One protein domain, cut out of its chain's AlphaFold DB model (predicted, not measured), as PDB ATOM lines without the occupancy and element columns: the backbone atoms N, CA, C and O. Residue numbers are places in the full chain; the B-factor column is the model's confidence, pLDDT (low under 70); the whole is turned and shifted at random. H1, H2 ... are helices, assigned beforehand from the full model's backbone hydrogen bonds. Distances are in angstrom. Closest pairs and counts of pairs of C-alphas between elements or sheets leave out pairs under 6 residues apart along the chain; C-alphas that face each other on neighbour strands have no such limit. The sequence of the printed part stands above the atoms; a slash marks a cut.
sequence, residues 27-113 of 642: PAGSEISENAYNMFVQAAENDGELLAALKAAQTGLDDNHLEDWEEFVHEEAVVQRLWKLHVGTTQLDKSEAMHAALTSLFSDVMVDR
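This is residues 27 to 113 of the 642 residues of an uncharacterized protein of Rhizobium sp. Root651 (UniProt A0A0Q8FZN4). Two helices, H1 and H5, lie side by side and run opposite ways; H2 lies across the end where H1 finishes and H5 starts, and H4 packs on H5 with residues 82 to 86. Short H3 lies near the first residue of H1, and H6 continues beyond the last residue of H5, while residues 88 to 93 stick out as a free loop. The printed part has 87 residues with six named helices, H1 to H6 in order along the chain, and no named strand; the class is all helix. It is compact, with a radius of gyration of the C-alphas of 11.7 A and spans of 30 by 28 by 20 A.

Find C-alpha 34 at (164.149, 201.376, 206.386); from there H1, residues 34 to 46, the longest helix, runs 18.1 A to C-alpha 46 at (163.860, 187.070, 195.296). H5, residues 96 to 105, covers 14.5 A. Look next at H2, residues 48 to 56, 12.1 A long, and at H4, residues 76 to 87, 16.1 A long. H3, residues 69 to 74, measures 8.8 A. H6, residues 107 to 113, measures 9.7 A and ends at C-alpha 113 at (182.185, 204.944, 205.964).

Start at H5, the hub, which touches three helices. It touches H1 at a shallow tilt of 25 degrees, opposite ways; the closest C-alphas, those of Ala 36 and Leu 105, are 4.8 A apart. It touches H2 about perpendicular, at 76 degrees, closest at the C-alphas of Leu 50 and Met 98, 5.9 A apart. H4 touches H5 with residues 82 to 86 alone, at a steep tilt of 47 degrees, opposite ways; the C-alphas of His 86 and Leu 102, the closest, are 6.1 A apart. Among these three pairs the packing is only just mostly crossed, with 1 at a shallow tilt. H1 and H2 only just touch, with 3 pairs of C-alphas within 8 A, and only at the corner; so do H3 and H4, also with 3 pairs. H1 is close to H3 but not clearly touching, with the C-alphas of Glu 34 and Trp 69 6.2 A apart. H5 and H6 meet only through their link. H1 and H4 are apart. In H1, H2, H4 and H5 every O i to N i+4 pair is within hydrogen-bond range; in H3 it is 1 of 2, in H6 2 of 3.

Look at Glu 70 and Gln 91 for the two C-alphas farthest apart, 32.9 A. The printed part has no cut. The link from H2 to H3, residues 57 to 68, is long. The mean pLDDT of the printed part is 81.4; residues 88 to 94, 110 and 112 are under 70.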
ATOM      1  N   PRO A  27     177.874 199.353 211.920       85.44
ATOM      2  CA  PRO A  27     176.864 200.371 212.132       85.44
ATOM      3  C   PRO A  27     175.961 200.021 213.305       85.44
ATOM      4  O   PRO A  27     175.686 198.843 213.555       85.44
ATOM      5  N   ALA A  28     175.473 201.045 213.999       84.75
ATOM      6  CA  ALA A  28     174.312 200.860 214.857       84.75
ATOM      7  C   ALA A  28     173.093 200.592 213.965       84.75
ATOM      8  O   ALA A  28     172.996 201.150 212.870       84.75
ATOM      9  N   GLY A  29     172.150 199.759 214.414       83.81
ATOM     10  CA  GLY A  29     170.951 199.476 213.618       83.81
ATOM     11  C   GLY A  29     170.201 200.755 213.232       83.81
ATOM     12  O   GLY A  29     169.713 200.871 212.116       83.81
ATOM     13  N   SER A  30     170.210 201.768 214.106       84.56
ATOM     14  CA  SER A  30     169.586 203.073 213.862       84.56
ATOM     15  C   SER A  30     170.235 203.890 212.736       84.56
ATOM     16  O   SER A  30     169.639 204.863 212.279       84.56
ATOM     17  N   GLU A  31     171.436 203.520 212.284       83.88
ATOM     18  CA  GLU A  31     172.104 204.128 211.127       83.88
ATOM     19  C   GLU A  31     171.639 203.507 209.793       83.88
ATOM     20  O   GLU A  31     171.953 204.041 208.729       83.88
ATOM     21  N   ILE A  32     170.900 202.391 209.826       88.44
ATOM     22  CA  ILE A  32     170.383 201.693 208.642       88.44
ATOM     23  C   ILE A  32     168.975 202.210 208.344       88.44
ATOM     24  O   ILE A  32     168.064 202.036 209.154       88.44
ATOM     25  N   SER A  33     168.768 202.823 207.174       90.31
ATOM     26  CA  SER A  33     167.424 203.268 206.807       90.31
ATOM     27  C   SER A  33     166.500 202.092 206.503       90.31
ATOM     28  O   SER A  33     166.912 201.056 205.978       90.31
ATOM     29  N   GLU A  34     165.214 202.303 206.763       91.31
ATOM     30  CA  GLU A  34     164.149 201.376 206.386       91.31
ATOM     31  C   GLU A  34     164.177 201.055 204.881       91.31
ATOM     32  O   GLU A  34     163.955 199.920 204.469       91.31
ATOM     33  N   ASN A  35     164.534 202.029 204.037       92.44
ATOM     34  CA  ASN A  35     164.633 201.824 202.594       92.44
ATOM     35  C   ASN A  35     165.774 200.861 202.218       92.44
ATOM     36  O   ASN A  35     165.571 199.955 201.409       92.44
ATOM     37  N   ALA A  36     166.957 201.036 202.812       91.19
ATOM     38  CA  ALA A  36     168.103 200.157 202.582       91.19
ATOM     39  C   ALA A  36     167.817 198.721 203.052       91.19
ATOM     40  O   ALA A  36     168.136 197.757 202.349       91.19
ATOM     41  N   TYR A  37     167.145 198.587 204.199       92.56
ATOM     42  CA  TYR A  37     166.647 197.313 204.710       92.56
ATOM     43  C   TYR A  37     165.653 196.656 203.746       92.56
ATOM     44  O   TYR A  37     165.892 195.533 203.313       92.56
ATOM     45  N   ASN A  38     164.608 197.366 203.317       92.25
ATOM     46  CA  ASN A  38     163.591 196.826 202.409       92.25
ATOM     47  C   ASN A  38     164.191 196.338 201.081       92.25
ATOM     48  O   ASN A  38     163.804 195.289 200.571       92.25
ATOM     49  N   MET A  39     165.177 197.058 200.533       92.25
ATOM     50  CA  MET A  39     165.897 196.618 199.334       92.25
ATOM     51  C   MET A  39     166.695 195.328 199.566       92.25
ATOM     52  O   MET A  39     166.744 194.465 198.688       92.25
ATOM     53  N   PHE A  40     167.317 195.183 200.738       93.12
ATOM     54  CA  PHE A  40     168.030 193.968 201.122       93.12
ATOM     55  C   PHE A  40     167.083 192.780 201.314       93.12
ATOM     56  O   PHE A  40     167.355 191.714 200.760       93.12
ATOM     57  N   VAL A  41     165.966 192.967 202.027       91.75
ATOM     58  CA  VAL A  41     164.935 191.932 202.208       91.75
ATOM     59  C   VAL A  41     164.410 191.483 200.850       91.75
ATOM     60  O   VAL A  41     164.458 190.299 200.533       91.75
ATOM     61  N   GLN A  42     164.041 192.431 199.984       91.81
ATOM     62  CA  GLN A  42     163.564 192.128 198.639       91.81
ATOM     63  C   GLN A  42     164.608 191.360 197.810       91.81
ATOM     64  O   GLN A  42     164.253 190.457 197.053       91.81
ATOM     65  N   ALA A  43     165.896 191.689 197.926       90.75
ATOM     66  CA  ALA A  43     166.955 190.940 197.249       90.75
ATOM     67  C   ALA A  43     167.092 189.508 197.799       90.75
ATOM     68  O   ALA A  43     167.238 188.574 197.014       90.75
ATOM     69  N   ALA A  44     167.015 189.331 199.120       88.81
ATOM     70  CA  ALA A  44     167.111 188.030 199.778       88.81
ATOM     71  C   ALA A  44     165.896 187.126 199.500       88.81
ATOM     72  O   ALA A  44     166.063 185.927 199.300       88.81
ATOM     73  N   GLU A  45     164.686 187.681 199.431       88.69
ATOM     74  CA  GLU A  45     163.462 186.932 199.115       88.69
ATOM     75  C   GLU A  45     163.388 186.508 197.644       88.69
ATOM     76  O   GLU A  45     162.919 185.412 197.330       88.69
ATOM     77  N   ASN A  46     163.864 187.361 196.732       89.88
ATOM     78  CA  ASN A  46     163.860 187.070 195.296       89.88
ATOM     79  C   ASN A  46     164.936 186.057 194.879       89.88
ATOM     80  O   ASN A  46     164.845 185.488 193.789       89.88
ATOM     81  N   ASP A  47     165.942 185.829 195.723       89.12
ATOM     82  CA  ASP A  47     167.041 184.901 195.481       89.12
ATOM     83  C   ASP A  47     167.167 183.907 196.647       89.12
ATOM     84  O   ASP A  47     167.867 184.120 197.639       89.12
ATOM     85  N   GLY A  48     166.487 182.765 196.514       84.25
ATOM     86  CA  GLY A  48     166.528 181.705 197.523       84.25
ATOM     87  C   GLY A  48     167.932 181.133 197.774       84.25
ATOM     88  O   GLY A  48     168.187 180.625 198.870       84.25
ATOM     89  N   GLU A  49     168.861 181.232 196.811       85.69
ATOM     90  CA  GLU A  49     170.258 180.825 197.011       85.69
ATOM     91  C   GLU A  49     171.005 181.832 197.890       85.69
ATOM     92  O   GLU A  49     171.769 181.427 198.771       85.69
ATOM     93  N   LEU A  50     170.739 183.131 197.724       85.62
ATOM     94  CA  LEU A  50     171.253 184.186 198.597       85.62
ATOM     95  C   LEU A  50     170.776 184.004 200.043       85.62
ATOM     96  O   LEU A  50     171.594 184.045 200.966       85.62
ATOM     97  N   LEU A  51     169.480 183.762 200.259       84.88
ATOM     98  CA  LEU A  51     168.938 183.542 201.604       84.88
ATOM     99  C   LEU A  51     169.572 182.310 202.267       84.88
ATOM    100  O   LEU A  51     169.969 182.352 203.435       84.88
ATOM    101  N   ALA A  52     169.729 181.218 201.511       84.50
ATOM    102  CA  ALA A  52     170.410 180.018 201.986       84.50
ATOM    103  C   ALA A  52     171.888 180.291 202.317       84.50
ATOM    104  O   ALA A  52     172.377 179.819 203.345       84.50
ATOM    105  N   ALA A  53     172.585 181.088 201.502       84.12
ATOM    106  CA  ALA A  53     173.972 181.483 201.735       84.12
ATOM    107  C   ALA A  53     174.128 182.357 202.991       84.12
ATOM    108  O   ALA A  53     175.026 182.113 203.799       84.12
ATOM    109  N   LEU A  54     173.230 183.324 203.209       83.56
ATOM    110  CA  LEU A  54     173.214 184.165 204.410       83.56
ATOM    111  C   LEU A  54     172.962 183.333 205.674       83.56
ATOM    112  O   LEU A  54     173.675 183.503 206.669       83.56
ATOM    113  N   LYS A  55     172.012 182.388 205.635       84.31
ATOM    114  CA  LYS A  55     171.753 181.449 206.742       84.31
ATOM    115  C   LYS A  55     172.958 180.529 206.993       84.31
ATOM    116  O   LYS A  55     173.375 180.356 208.139       84.31
ATOM    117  N   ALA A  56     173.576 179.999 205.935       81.12
ATOM    118  CA  ALA A  56     174.762 179.140 206.016       81.12
ATOM    119  C   ALA A  56     176.001 179.866 206.565       81.12
ATOM    120  O   ALA A  56     176.806 179.260 207.272       81.12
ATOM    121  N   ALA A  57     176.124 181.172 206.316       75.25
ATOM    122  CA  ALA A  57     177.177 182.023 206.865       75.25
ATOM    123  C   ALA A  57     177.025 182.314 208.375       75.25
ATOM    124  O   ALA A  57     177.759 183.142 208.913       75.25
ATOM    125  N   GLN A  58     176.090 181.645 209.068       71.75
ATOM    126  CA  GLN A  58     175.824 181.805 210.503       71.75
ATOM    127  C   GLN A  58     175.542 183.261 210.901       71.75
ATOM    128  O   GLN A  58     175.883 183.702 211.997       71.75
ATOM    129  N   THR A  59     174.881 184.012 210.020       70.56
ATOM    130  CA  THR A  59     174.462 185.399 210.282       70.56
ATOM    131  C   THR A  59     173.437 185.508 211.409       70.56
ATOM    132  O   THR A  59     173.214 186.597 211.932       70.56
ATOM    133  N   GLY A  60     172.836 184.384 211.810       71.12
ATOM    134  CA  GLY A  60     171.731 184.354 212.757       71.12
ATOM    135  C   GLY A  60     170.451 184.960 212.189       71.12
ATOM    136  O   GLY A  60     169.568 185.255 212.975       71.12
ATOM    137  N   LEU A  61     170.351 185.159 210.866       77.88
ATOM    138  CA  LEU A  61     169.078 185.479 210.224       77.88
ATOM    139  C   LEU A  61     168.121 184.293 210.343       77.88
ATOM    140  O   LEU A  61     168.433 183.195 209.869       77.88
ATOM    141  N   ASP A  62     166.954 184.534 210.920       79.44
ATOM    142  CA  ASP A  62     165.772 183.716 210.719       79.44
ATOM    143  C   ASP A  62     164.780 184.475 209.822       79.44
ATOM    144  O   ASP A  62     165.085 185.566 209.333       79.44
ATOM    145  N   ASP A  63     163.639 183.853 209.531       75.75
ATOM    146  CA  ASP A  63     162.620 184.487 208.694       75.75
ATOM    147  C   ASP A  63     161.921 185.649 209.427       75.75
ATOM    148  O   ASP A  63     161.479 186.580 208.765       75.75
ATOM    149  N   ASN A  64     161.907 185.663 210.768       77.12
ATOM    150  CA  ASN A  64     161.274 186.722 211.562       77.12
ATOM    151  C   ASN A  64     162.077 188.030 211.490       77.12
ATOM    152  O   ASN A  64     161.499 189.105 211.377       77.12
ATOM    153  N   HIS A  65     163.414 187.947 211.454       79.75
ATOM    154  CA  HIS A  65     164.291 189.119 211.325       79.75
ATOM    155  C   HIS A  65     164.152 189.859 209.982       79.75
ATOM    156  O   HIS A  65     164.790 190.895 209.802       79.75
ATOM    157  N   LEU A  66     163.405 189.303 209.020       83.12
ATOM    158  CA  LEU A  66     163.128 189.913 207.718       83.12
ATOM    159  C   LEU A  66     161.720 190.530 207.636       83.12
ATOM    160  O   LEU A  66     161.434 191.238 206.671       83.12
ATOM    161  N   GLU A  67     160.858 190.322 208.638       85.19
ATOM    162  CA  GLU A  67     159.469 190.804 208.624       85.19
ATOM    163  C   GLU A  67     159.328 192.260 209.098       85.19
ATOM    164  O   GLU A  67     158.468 192.979 208.583       85.19
ATOM    165  N   ASP A  68     160.172 192.713 210.035       89.12
ATOM    166  CA  ASP A  68     160.052 194.034 210.668       89.12
ATOM    167  C   ASP A  68     161.405 194.753 210.813       89.12
ATOM    168  O   ASP A  68     162.339 194.276 211.463       89.12
ATOM    169  N   TRP A  69     161.495 195.951 210.227       88.94
ATOM    170  CA  TRP A  69     162.663 196.823 210.356       88.94
ATOM    171  C   TRP A  69     162.880 197.295 211.800       88.94
ATOM    172  O   TRP A  69     164.028 197.378 212.240       88.94
ATOM    173  N   GLU A  70     161.812 197.595 212.550       86.75
ATOM    174  CA  GLU A  70     161.942 198.073 213.930       86.75
ATOM    175  C   GLU A  70     162.578 197.000 214.817       86.75
ATOM    176  O   GLU A  70     163.456 197.317 215.620       86.75
ATOM    177  N   GLU A  71     162.208 195.732 214.636       86.62
ATOM    178  CA  GLU A  71     162.823 194.607 215.344       86.62
ATOM    179  C   GLU A  71     164.283 194.418 214.908       86.62
ATOM    180  O   GLU A  71     165.185 194.431 215.752       86.62
ATOM    181  N   PHE A  72     164.546 194.391 213.595       87.75
ATOM    182  CA  PHE A  72     165.891 194.239 213.029       87.75
ATOM    183  C   PHE A  72     166.898 195.276 213.553       87.75
ATOM    184  O   PHE A  72     168.039 194.943 213.882       87.75
ATOM    185  N   VAL A  73     166.491 196.543 213.662       86.81
ATOM    186  CA  VAL A  73     167.357 197.639 214.127       86.81
ATOM    187  C   VAL A  73     167.799 197.470 215.582       86.81
ATOM    188  O   VAL A  73     168.890 197.916 215.948       86.81
ATOM    189  N   HIS A  74     166.995 196.804 216.412       87.44
ATOM    190  CA  HIS A  74     167.344 196.519 217.805       87.44
ATOM    191  C   HIS A  74     168.181 195.237 217.950       87.44
ATOM    192  O   HIS A  74     168.780 195.000 219.004       87.44
ATOM    193  N   GLU A  75     168.309 194.442 216.887       89.00
ATOM    194  CA  GLU A  75     169.125 193.231 216.850       89.00
ATOM    195  C   GLU A  75     170.592 193.501 216.497       89.00
ATOM    196  O   GLU A  75     171.126 193.065 215.470       89.00
ATOM    197  N   GLU A  76     171.306 194.163 217.410       85.06
ATOM    198  CA  GLU A  76     172.725 194.499 217.225       85.06
ATOM    199  C   GLU A  76     173.580 193.287 216.817       85.06
ATOM    200  O   GLU A  76     174.479 193.399 215.984       85.06
ATOM    201  N   ALA A  77     173.293 192.098 217.358       84.88
ATOM    202  CA  ALA A  77     174.044 190.886 217.046       84.88
ATOM    203  C   ALA A  77     173.906 190.450 215.573       84.88
ATOM    204  O   ALA A  77     174.881 189.959 214.995       84.88
ATOM    205  N   VAL A  78     172.729 190.618 214.961       87.62
ATOM    206  CA  VAL A  78     172.488 190.293 213.546       87.62
ATOM    207  C   VAL A  78     173.172 191.323 212.655       87.62
ATOM    208  O   VAL A  78     173.961 190.941 211.786       87.62
ATOM    209  N   VAL A  79     172.976 192.616 212.937       87.50
ATOM    210  CA  VAL A  79     173.623 193.720 212.208       87.50
ATOM    211  C   VAL A  79     175.147 193.567 212.219       87.50
ATOM    212  O   VAL A  79     175.791 193.635 211.172       87.50
ATOM    213  N   GLN A  80     175.737 193.249 213.375       83.44
ATOM    214  CA  GLN A  80     177.176 193.008 213.501       83.44
ATOM    215  C   GLN A  80     177.667 191.824 212.664       83.44
ATOM    216  O   GLN A  80     178.758 191.886 212.091       83.44
ATOM    217  N   ARG A  81     176.909 190.723 212.601       85.94
ATOM    218  CA  ARG A  81     177.287 189.544 211.806       85.94
ATOM    219  C   ARG A  81     177.177 189.818 210.310       85.94
ATOM    220  O   ARG A  81     178.099 189.461 209.579       85.94
ATOM    221  N   LEU A  82     176.121 190.502 209.869       87.81
ATOM    222  CA  LEU A  82     175.963 190.954 208.483       87.81
ATOM    223  C   LEU A  82     177.069 191.927 208.075       87.81
ATOM    224  O   LEU A  82     177.645 191.789 206.996       87.81
ATOM    225  N   TRP A  83     177.438 192.853 208.959       86.25
ATOM    226  CA  TRP A  83     178.544 193.774 208.722       86.25
ATOM    227  C   TRP A  83     179.892 193.054 208.640       86.25
ATOM    228  O   TRP A  83     180.661 193.273 207.705       86.25
ATOM    229  N   LYS A  84     180.176 192.125 209.563       80.50
ATOM    230  CA  LYS A  84     181.374 191.269 209.494       80.50
ATOM    231  C   LYS A  84     181.406 190.451 208.210       80.50
ATOM    232  O   LYS A  84     182.476 190.284 207.631       80.50
ATOM    233  N   LEU A  85     180.259 189.964 207.747       82.62
ATOM    234  CA  LEU A  85     180.164 189.271 206.470       82.62
ATOM    235  C   LEU A  85     180.412 190.230 205.303       82.62
ATOM    236  O   LEU A  85     181.076 189.843 204.349       82.62
ATOM    237  N   HIS A  86     179.957 191.479 205.376       82.00
ATOM    238  CA  HIS A  86     180.209 192.497 204.358       82.00
ATOM    239  C   HIS A  86     181.705 192.868 204.274       82.00
ATOM    240  O   HIS A  86     182.303 192.744 203.206       82.00
ATOM    241  N   VAL A  87     182.325 193.222 205.406       75.88
ATOM    242  CA  VAL A  87     183.688 193.783 205.509       75.88
ATOM    243  C   VAL A  87     184.796 192.725 205.629       75.88
ATOM    244  O   VAL A  87     185.916 192.923 205.157       75.88
ATOM    245  N   GLY A  88     184.518 191.599 206.287       62.53
ATOM    246  CA  GLY A  88     185.522 190.698 206.860       62.53
ATOM    247  C   GLY A  88     186.016 189.545 205.984       62.53
ATOM    248  O   GLY A  88     186.662 188.646 206.509       62.53
ATOM    249  N   THR A  89     185.737 189.499 204.680       48.75
ATOM    250  CA  THR A  89     186.107 188.322 203.863       48.75
ATOM    251  C   THR A  89     186.788 188.709 202.565       48.75
ATOM    252  O   THR A  89     186.151 189.171 201.624       48.75
ATOM    253  N   THR A  90     188.095 188.463 202.530       45.00
ATOM    254  CA  THR A  90     188.983 188.697 201.393       45.00
ATOM    255  C   THR A  90     189.039 187.549 200.383       45.00
ATOM    256  O   THR A  90     189.710 187.735 199.378       45.00
ATOM    257  N   GLN A  91     188.404 186.380 200.579       40.44
ATOM    258  CA  GLN A  91     188.645 185.260 199.639       40.44
ATOM    259  C   GLN A  91     187.702 184.042 199.663       40.44
ATOM    260  O   GLN A  91     187.999 183.057 198.995       40.44
ATOM    261  N   LEU A  92     186.585 184.058 200.394       42.38
ATOM    262  CA  LEU A  92     185.572 183.006 200.231       42.38
ATOM    263  C   LEU A  92     184.628 183.417 199.103       42.38
ATOM    264  O   LEU A  92     184.179 184.560 199.120       42.38
ATOM    265  N   ASP A  93     184.379 182.501 198.163       48.34
ATOM    266  CA  ASP A  93     183.461 182.603 197.018       48.34
ATOM    267  C   ASP A  93     182.104 183.193 197.427       48.34
ATOM    268  O   ASP A  93     181.137 182.482 197.701       48.34
ATOM    269  N   LYS A  94     182.014 184.521 197.514       57.62
ATOM    270  CA  LYS A  94     180.728 185.190 197.647       57.62
ATOM    271  C   LYS A  94     180.098 185.166 196.271       57.62
ATOM    272  O   LYS A  94     180.738 185.584 195.305       57.62
ATOM    273  N   SER A  95     178.842 184.737 196.185       71.50
ATOM    274  CA  SER A  95     178.069 185.084 195.002       71.50
ATOM    275  C   SER A  95     178.042 186.613 194.905       71.50
ATOM    276  O   SER A  95     177.918 187.320 195.912       71.50
ATOM    277  N   GLU A  96     178.211 187.131 193.694       80.06
ATOM    278  CA  GLU A  96     178.140 188.565 193.400       80.06
ATOM    279  C   GLU A  96     176.834 189.175 193.953       80.06
ATOM    280  O   GLU A  96     176.828 190.293 194.470       80.06
ATOM    281  N   ALA A  97     175.766 188.367 193.982       82.88
ATOM    282  CA  ALA A  97     174.475 188.677 194.588       82.88
ATOM    283  C   ALA A  97     174.551 188.958 196.100       82.88
ATOM    284  O   ALA A  97     173.982 189.945 196.561       82.88
ATOM    285  N   MET A  98     175.299 188.170 196.885       85.25
ATOM    286  CA  MET A  98     175.431 188.408 198.331       85.25
ATOM    287  C   MET A  98     176.183 189.696 198.641       85.25
ATOM    288  O   MET A  98     175.820 190.429 199.562       85.25
ATOM    289  N   HIS A  99     177.220 190.002 197.863       83.25
ATOM    290  CA  HIS A  99     177.921 191.266 198.023       83.25
ATOM    291  C   HIS A  99     177.026 192.451 197.642       83.25
ATOM    292  O   HIS A  99     176.976 193.423 198.394       83.25
ATOM    293  N   ALA A 100     176.280 192.353 196.538       85.62
ATOM    294  CA  ALA A 100     175.339 193.386 196.109       85.62
ATOM    295  C   ALA A 100     174.231 193.632 197.149       85.62
ATOM    296  O   ALA A 100     173.978 194.783 197.504       85.62
ATOM    297  N   ALA A 101     173.639 192.572 197.707       88.25
ATOM    298  CA  ALA A 101     172.593 192.672 198.724       88.25
ATOM    299  C   ALA A 101     173.095 193.345 200.012       88.25
ATOM    300  O   ALA A 101     172.484 194.298 200.491       88.25
ATOM    301  N   LEU A 102     174.247 192.918 200.541       88.69
ATOM    302  CA  LEU A 102     174.846 193.554 201.722       88.69
ATOM    303  C   LEU A 102     175.273 195.002 201.443       88.69
ATOM    304  O   LEU A 102     175.175 195.851 202.321       88.69
ATOM    305  N   THR A 103     175.728 195.300 200.223       86.75
ATOM    306  CA  THR A 103     176.048 196.678 199.814       86.75
ATOM    307  C   THR A 103     174.798 197.555 199.806       86.75
ATOM    308  O   THR A 103     174.868 198.706 200.225       86.75
ATOM    309  N   SER A 104     173.655 197.008 199.380       87.75
ATOM    310  CA  SER A 104     172.365 197.696 199.450       87.75
ATOM    311  C   SER A 104     171.929 197.941 200.892       87.75
ATOM    312  O   SER A 104     171.525 199.053 201.203       87.75
ATOM    313  N   LEU A 105     172.048 196.941 201.774       89.25
ATOM    314  CA  LEU A 105     171.655 197.061 203.183       89.25
ATOM    315  C   LEU A 105     172.383 198.205 203.894       89.25
ATOM    316  O   LEU A 105     171.803 198.911 204.712       89.25
ATOM    317  N   PHE A 106     173.667 198.383 203.591       88.81
ATOM    318  CA  PHE A 106     174.498 199.373 204.264       88.81
ATOM    319  C   PHE A 106     174.672 200.669 203.464       88.81
ATOM    320  O   PHE A 106     175.509 201.476 203.850       88.81
ATOM    321  N   SER A 107     173.915 200.910 202.386       85.00
ATOM    322  CA  SER A 107     174.162 202.020 201.445       85.00
ATOM    323  C   SER A 107     174.258 203.404 202.097       85.00
ATOM    324  O   SER A 107     175.093 204.211 201.691       85.00
ATOM    325  N   ASP A 108     173.448 203.667 203.124       80.06
ATOM    326  CA  ASP A 108     173.368 204.985 203.770       80.06
ATOM    327  C   ASP A 108     174.513 205.212 204.758       80.06
ATOM    328  O   ASP A 108     175.186 206.241 204.720       80.06
ATOM    329  N   VAL A 109     174.822 204.190 205.560       76.56
ATOM    330  CA  VAL A 109     176.020 204.124 206.416       76.56
ATOM    331  C   VAL A 109     177.291 204.233 205.569       76.56
ATOM    332  O   VAL A 109     178.313 204.806 205.962       76.56
ATOM    333  N   MET A 110     177.228 203.650 204.377       67.69
ATOM    334  CA  MET A 110     178.338 203.547 203.463       67.69
ATOM    335  C   MET A 110     178.740 204.905 202.893       67.69
ATOM    336  O   MET A 110     179.908 205.043 202.593       67.69
ATOM    337  N   VAL A 111     177.918 205.953 202.797       70.94
ATOM    338  CA  VAL A 111     178.418 207.230 202.231       70.94
ATOM    339  C   VAL A 111     179.575 207.812 203.063       70.94
ATOM    340  O   VAL A 111     180.645 208.109 202.521       70.94
ATOM    341  N   ASP A 112     179.419 207.863 204.387       69.38
ATOM    342  CA  ASP A 112     180.470 208.336 205.293       69.38
ATOM    343  C   ASP A 112     181.571 207.290 205.506       69.38
ATOM    344  O   ASP A 112     182.766 207.610 205.426       69.38
ATOM    345  N   ARG A 113     181.205 206.016 205.712       76.38
ATOM    346  CA  ARG A 113     182.185 204.944 205.964       76.38
ATOM    347  C   ARG A 113     182.958 204.529 204.713       76.38
ATOM    348  O   ARG A 113     184.143 204.242 204.838       76.38
TER     349      ARG A 113